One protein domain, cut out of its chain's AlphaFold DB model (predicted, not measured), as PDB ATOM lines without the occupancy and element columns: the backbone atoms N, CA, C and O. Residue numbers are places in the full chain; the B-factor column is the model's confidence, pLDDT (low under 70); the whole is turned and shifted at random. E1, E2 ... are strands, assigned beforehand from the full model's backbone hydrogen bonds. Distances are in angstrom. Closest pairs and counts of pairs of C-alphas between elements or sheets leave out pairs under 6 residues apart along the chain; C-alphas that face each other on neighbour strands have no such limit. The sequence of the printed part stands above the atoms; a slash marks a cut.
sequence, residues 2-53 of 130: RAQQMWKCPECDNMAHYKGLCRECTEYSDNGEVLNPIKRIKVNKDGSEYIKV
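Overview. This is residues 2 to 53 of the 130 residues of an uncharacterized protein of Crocinitomicaceae bacterium (UniProt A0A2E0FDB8). With little regular structure, this is an elongated, loose chain of loops with a small two-strand sheet, E1 and E3, toward one end and E2, paired with residues 27 to 28, toward the other. Residues 9 to 33, with no named element, run between E1 and E2. The 52 printed residues hold three named strands, E1, E2, E3, and no named helix; the class is all strand, with 9 residues in named elements. The radius of gyration of the C-alphas is 12.5 A and the spans are 38 by 20 by 19 A.

Arrangement. E1, residues 6 to 8, and E3, residues 41 to 43, are antiparallel neighbours at 132 degrees. N 8 and O 41 are 2.8 A apart, within hydrogen-bond range. Residues 7 to 8 of E1 also pair antiparallel with residues 15 to 16. E2, residues 34 to 36, is apart from E1 and E3.

Along the chain. E1 begins at C-alpha 6 (69.237, 13.045, 72.116) and spans 6.8 A. E2 spans 5.8 A. E3 spans 6.3 A, ending at C-alpha 43 (65.699, 14.622, 68.150).

Size, cuts and confidence. The farthest C-alphas, Asp 30 and Val 53, are 40.3 A apart. The printed part has no cut. E1 to E2 is a long link, E2 to E3 a tight one. Only residue 2 has pLDDT under 70.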
ATOM      1  N   ARG A   2      64.126   8.361  83.469       62.78
ATOM      2  CA  ARG A   2      63.862   9.387  82.435       62.78
ATOM      3  C   ARG A   2      64.493   8.929  81.116       62.78
ATOM      4  O   ARG A   2      65.639   8.490  81.127       62.78
ATOM      5  N   ALA A   3      63.761   9.023  80.007       71.19
ATOM      6  CA  ALA A   3      64.333   8.777  78.685       71.19
ATOM      7  C   ALA A   3      65.469   9.784  78.436       71.19
ATOM      8  O   ALA A   3      65.282  10.984  78.645       71.19
ATOM      9  N   GLN A   4      66.648   9.294  78.046       81.56
ATOM     10  CA  GLN A   4      67.781  10.157  77.721       81.56
ATOM     11  C   GLN A   4      67.456  10.933  76.443       81.56
ATOM     12  O   GLN A   4      67.082  10.347  75.430       81.56
ATOM     13  N   GLN A   5      67.546  12.260  76.516       88.69
ATOM     14  CA  GLN A   5      67.244  13.134  75.392       88.69
ATOM     15  C   GLN A   5      68.444  13.211  74.446       88.69
ATOM     16  O   GLN A   5      69.536  13.567  74.878       88.69
ATOM     17  N   MET A   6      68.216  12.949  73.159       92.56
ATOM     18  CA  MET A   6      69.237  13.045  72.116       92.56
ATOM     19  C   MET A   6      69.197  14.402  71.406       92.56
ATOM     20  O   MET A   6      68.132  15.012  71.248       92.56
ATOM     21  N   TRP A   7      70.372  14.860  70.983       93.69
ATOM     22  CA  TRP A   7      70.614  16.096  70.249       93.69
ATOM     23  C   TRP A   7      71.550  15.814  69.074       93.69
ATOM     24  O   TRP A   7      72.627  15.255  69.278       93.69
ATOM     25  N   LYS A   8      71.163  16.217  67.866       94.19
ATOM     26  CA  LYS A   8      71.880  15.949  66.616       94.19
ATOM     27  C   LYS A   8      72.441  17.245  66.024       94.19
ATOM     28  O   LYS A   8      71.774  18.277  66.067       94.19
ATOM     29  N   CYS A   9      73.669  17.217  65.512       93.25
ATOM     30  CA  CYS A   9      74.199  18.299  64.680       93.25
ATOM     31  C   CYS A   9      73.557  18.242  63.281       93.25
ATOM     32  O   CYS A   9      73.553  17.159  62.706       93.25
ATOM     33  N   PRO A  10      73.049  19.354  62.723       90.62
ATOM     34  CA  PRO A  10      72.467  19.357  61.379       90.62
ATOM     35  C   PRO A  10      73.496  19.207  60.243       90.62
ATOM     36  O   PRO A  10      73.100  18.890  59.130       90.62
ATOM     37  N   GLU A  11      74.789  19.434  60.497       91.56
ATOM     38  CA  GLU A  11      75.823  19.407  59.446       91.56
ATOM     39  C   GLU A  11      76.628  18.105  59.395       91.56
ATOM     40  O   GLU A  11      76.859  17.562  58.320       91.56
ATOM     41  N   CYS A  12      77.066  17.593  60.549       89.94
ATOM     42  CA  CYS A  12      77.898  16.383  60.631       89.94
ATOM     43  C   CYS A  12      77.165  15.172  61.219       89.94
ATOM     44  O   CYS A  12      77.792  14.157  61.513       89.94
ATOM     45  N   ASP A  13      75.859  15.286  61.477       87.88
ATOM     46  CA  ASP A  13      75.018  14.233  62.053       87.88
ATOM     47  C   ASP A  13      75.454  13.679  63.427       87.88
ATOM     48  O   ASP A  13      74.851  12.742  63.954       87.88
ATOM     49  N   ASN A  14      76.435  14.313  64.075       90.75
ATOM     50  CA  ASN A  14      76.945  13.924  65.387       90.75
ATOM     51  C   ASN A  14      75.852  14.013  66.471       90.75
ATOM     52  O   ASN A  14      75.248  15.069  66.703       90.75
ATOM     53  N   MET A  15      75.637  12.899  67.177       90.81
ATOM     54  CA  MET A  15      74.649  12.762  68.244       90.81
ATOM     55  C   MET A  15      75.265  12.926  69.641       90.81
ATOM     56  O   MET A  15      76.310  12.364  69.951       90.81
ATOM     57  N   ALA A  16      74.583  13.656  70.522       91.62
ATOM     58  CA  ALA A  16      74.952  13.801  71.930       91.62
ATOM     59  C   ALA A  16      73.733  13.840  72.857       91.62
ATOM     60  O   ALA A  16      72.609  14.102  72.436       91.62
ATOM     61  N   HIS A  17      73.972  13.642  74.153       91.12
ATOM     62  CA  HIS A  17      72.940  13.673  75.198       91.12
ATOM     63  C   HIS A  17      72.693  15.065  75.804       91.12
ATOM     64  O   HIS A  17      71.891  15.216  76.726       91.12
ATOM     65  N   TYR A  18      73.394  16.093  75.322       89.88
ATOM     66  CA  TYR A  18      73.343  17.444  75.875       89.88
ATOM     67  C   TYR A  18      72.977  18.480  74.815       89.88
ATOM     68  O   TYR A  18      73.315  18.359  73.637       89.88
ATOM     69  N   LYS A  19      72.316  19.549  75.267       92.12
ATOM     70  CA  LYS A  19      72.052  20.737  74.456       92.12
ATOM     71  C   LYS A  19      73.337  21.552  74.326       92.12
ATOM     72  O   LYS A  19      73.960  21.860  75.339       92.12
ATOM     73  N   GLY A  20      73.706  21.952  73.113       92.00
ATOM     74  CA  GLY A  20      74.884  22.791  72.908       92.00
ATOM     75  C   GLY A  20      75.259  22.990  71.446       92.00
ATOM     76  O   GLY A  20      74.513  22.620  70.539       92.00
ATOM     77  N   LEU A  21      76.431  23.590  71.257       93.25
ATOM     78  CA  LEU A  21      77.076  23.765  69.960       93.25
ATOM     79  C   LEU A  21      77.765  22.462  69.527       93.25
ATOM     80  O   LEU A  21      78.205  21.660  70.363       93.25
ATOM     81  N   CYS A  22      77.848  22.221  68.223       92.44
ATOM     82  CA  CYS A  22      78.686  21.154  67.696       92.44
ATOM     83  C   CYS A  22      80.149  21.603  67.702       92.44
ATOM     84  O   CYS A  22      80.479  22.549  67.005       92.44
ATOM     85  N   ARG A  23      81.025  20.934  68.460       88.06
ATOM     86  CA  ARG A  23      82.456  21.287  68.531       88.06
ATOM     87  C   ARG A  23      83.215  21.046  67.226       88.06
ATOM     88  O   ARG A  23      84.264  21.636  67.043       88.06
ATOM     89  N   GLU A  24      82.708  20.154  66.382       89.69
ATOM     90  CA  GLU A  24      83.341  19.799  65.108       89.69
ATOM     91  C   GLU A  24      83.018  20.817  64.018       89.69
ATOM     92  O   GLU A  24      83.892  21.157  63.233       89.69
ATOM     93  N   CYS A  25      81.779  21.311  63.982       91.00
ATOM     94  CA  CYS A  25      81.346  22.241  62.942       91.00
ATOM     95  C   CYS A  25      81.438  23.707  63.383       91.00
ATOM     96  O   CYS A  25      81.575  24.586  62.547       91.00
ATOM     97  N   THR A  26      81.339  23.994  64.688       91.62
ATOM     98  CA  THR A  26      81.404  25.380  65.173       91.62
ATOM     99  C   THR A  26      82.802  25.934  64.946       91.62
ATOM    100  O   THR A  26      83.770  25.399  65.482       91.62
ATOM    101  N   GLU A  27      82.887  27.023  64.192       93.06
ATOM    102  CA  GLU A  27      84.145  27.709  63.920       93.06
ATOM    103  C   GLU A  27      84.486  28.665  65.064       93.06
ATOM    104  O   GLU A  27      83.639  29.438  65.532       93.06
ATOM    105  N   TYR A  28      85.742  28.619  65.496       93.00
ATOM    106  CA  TYR A  28      86.288  29.472  66.542       93.00
ATOM    107  C   TYR A  28      87.431  30.314  65.971       93.00
ATOM    108  O   TYR A  28      88.217  29.836  65.159       93.00
ATOM    109  N   SER A  29      87.516  31.565  66.411       92.19
ATOM    110  CA  SER A  29      88.661  32.450  66.197       92.19
ATOM    111  C   SER A  29      89.865  31.976  67.017       92.19
ATOM    112  O   SER A  29      89.702  31.250  68.001       92.19
ATOM    113  N   ASP A  30      91.063  32.459  66.685       89.75
ATOM    114  CA  ASP A  30      92.303  32.188  67.429       89.75
ATOM    115  C   ASP A  30      92.205  32.593  68.913       89.75
ATOM    116  O   ASP A  30      92.843  31.999  69.780       89.75
ATOM    117  N   ASN A  31      91.342  33.566  69.225       91.25
ATOM    118  CA  ASN A  31      91.065  34.024  70.589       91.25
ATOM    119  C   ASN A  31      89.976  33.202  71.313       91.25
ATOM    120  O   ASN A  31      89.586  33.538  72.431       91.25
ATOM    121  N   GLY A  32      89.447  32.145  70.686       86.44
ATOM    122  CA  GLY A  32      88.373  31.305  71.230       86.44
ATOM    123  C   GLY A  32      86.963  31.891  71.089       86.44
ATOM    124  O   GLY A  32      86.006  31.339  71.635       86.44
ATOM    125  N   GLU A  33      86.811  32.995  70.359       90.31
ATOM    126  CA  GLU A  33      85.507  33.582  70.048       90.31
ATOM    127  C   GLU A  33      84.769  32.733  69.012       90.31
ATOM    128  O   GLU A  33      85.366  32.251  68.053       90.31
ATOM    129  N   VAL A  34      83.463  32.544  69.190       91.00
ATOM    130  CA  VAL A  34      82.654  31.753  68.255       91.00
ATOM    131  C   VAL A  34      82.354  32.592  67.017       91.00
ATOM    132  O   VAL A  34      81.605  33.563  67.109       91.00
ATOM    133  N   LEU A  35      82.907  32.197  65.871       92.19
ATOM    134  CA  LEU A  35      82.666  32.852  64.587       92.19
ATOM    135  C   LEU A  35      81.366  32.342  63.962       92.19
ATOM    136  O   LEU A  35      80.489  33.138  63.630       92.19
ATOM    137  N   ASN A  36      81.213  31.017  63.870       91.19
ATOM    138  CA  ASN A  36      80.064  30.398  63.215       91.19
ATOM    139  C   ASN A  36      79.395  29.339  64.118       91.19
ATOM    140  O   ASN A  36      79.836  28.189  64.175       91.19
ATOM    141  N   PRO A  37      78.368  29.719  64.904       92.50
ATOM    142  CA  PRO A  37      77.767  28.851  65.912       92.50
ATOM    143  C   PRO A  37      76.765  27.851  65.327       92.50
ATOM    144  O   PRO A  37      75.628  28.210  65.019       92.50
ATOM    145  N   ILE A  38      77.104  26.560  65.335       93.75
ATOM    146  CA  ILE A  38      76.184  25.502  64.887       93.75
ATOM    147  C   ILE A  38      75.549  24.805  66.081       93.75
ATOM    148  O   ILE A  38      76.188  24.069  66.841       93.75
ATOM    149  N   LYS A  39      74.253  25.056  66.272       93.56
ATOM    150  CA  LYS A  39      73.468  24.529  67.394       93.56
ATOM    151  C   LYS A  39      72.938  23.137  67.066       93.56
ATOM    152  O   LYS A  39      72.356  22.919  66.012       93.56
ATOM    153  N   ARG A  40      73.065  22.209  68.017       93.75
ATOM    154  CA  ARG A  40      72.442  20.884  67.916       93.75
ATOM    155  C   ARG A  40      70.922  20.993  68.083       93.75
ATOM    156  O   ARG A  40      70.437  21.734  68.943       93.75
ATOM    157  N   ILE A  41      70.184  20.211  67.304       93.31
ATOM    158  CA  ILE A  41      68.720  20.141  67.298       93.31
ATOM    159  C   ILE A  41      68.279  18.939  68.130       93.31
ATOM    160  O   ILE A  41      68.919  17.889  68.139       93.31
ATOM    161  N   LYS A  42      67.195  19.102  68.884       93.19
ATOM    162  CA  LYS A  42      66.619  18.030  69.696       93.19
ATOM    163  C   LYS A  42      65.979  16.994  68.767       93.19
ATOM    164  O   LYS A  42      65.192  17.376  67.911       93.19
ATOM    165  N   VAL A  43      66.265  15.710  68.967       92.94
ATOM    166  CA  VAL A  43      65.699  14.622  68.150       92.94
ATOM    167  C   VAL A  43      64.919  13.620  68.998       92.94
ATOM    168  O   VAL A  43      65.168  13.465  70.199       92.94
ATOM    169  N   ASN A  44      63.937  12.967  68.386       89.31
ATOM    170  CA  ASN A  44      63.193  11.861  68.982       89.31
ATOM    171  C   ASN A  44      64.022  10.567  68.959       89.31
ATOM    172  O   ASN A  44      65.116  10.519  68.399       89.31
ATOM    173  N   LYS A  45      63.495   9.498  69.571       84.12
ATOM    174  CA  LYS A  45      64.132   8.168  69.531       84.12
ATOM    175  C   LYS A  45      64.275   7.634  68.105       84.12
ATOM    176  O   LYS A  45      65.240   6.940  67.820       84.12
ATOM    177  N   ASP A  46      63.351   8.019  67.232       83.00
ATOM    178  CA  ASP A  46      63.298   7.593  65.834       83.00
ATOM    179  C   ASP A  46      64.229   8.423  64.929       83.00
ATOM    180  O   ASP A  46      64.230   8.261  63.715       83.00
ATOM    181  N   GLY A  47      65.002   9.357  65.502       78.75
ATOM    182  CA  GLY A  47      65.914  10.236  64.764       78.75
ATOM    183  C   GLY A  47      65.243  11.433  64.085       78.75
ATOM    184  O   GLY A  47      65.946  12.308  63.584       78.75
ATOM    185  N   SER A  48      63.910  11.520  64.111       85.88
ATOM    186  CA  SER A  48      63.165  12.681  63.617       85.88
ATOM    187  C   SER A  48      63.394  13.920  64.484       85.88
ATOM    188  O   SER A  48      63.606  13.830  65.699       85.88
ATOM    189  N   GLU A  49      63.339  15.098  63.864       86.94
ATOM    190  CA  GLU A  49      63.448  16.362  64.584       86.94
ATOM    191  C   GLU A  49      62.293  16.533  65.575       86.94
ATOM    192  O   GLU A  49      61.126  16.257  65.288       86.94
ATOM    193  N   TYR A  50      62.621  16.999  66.777       88.25
ATOM    194  CA  TYR A  50      61.620  17.291  67.785       88.25
ATOM    195  C   TYR A  50      60.887  18.584  67.421       88.25
ATOM    196  O   TYR A  50      61.389  19.688  67.647       88.25
ATOM    197  N   ILE A  51      59.658  18.446  66.935       86.38
ATOM    198  CA  ILE A  51      58.741  19.569  66.750       86.38
ATOM    199  C   ILE A  51      58.031  19.823  68.079       86.38
ATOM    200  O   ILE A  51      57.352  18.954  68.633       86.38
ATOM    201  N   LYS A  52      58.197  21.029  68.629       84.06
ATOM    202  CA  LYS A  52      57.462  21.430  69.828       84.06
ATOM    203  C   LYS A  52      56.011  21.699  69.437       84.06
ATOM    204  O   LYS A  52      55.721  22.736  68.854       84.06
ATOM    205  N   VAL A  53      55.109  20.800  69.814       86.62
ATOM    206  CA  VAL A  53      53.669  21.061  69.720       86.62
ATOM    207  C   VAL A  53      53.330  22.204  70.677       86.62
ATOM    208  O   VAL A  53      53.568  22.109  71.886       86.62
TER     209      VAL A  53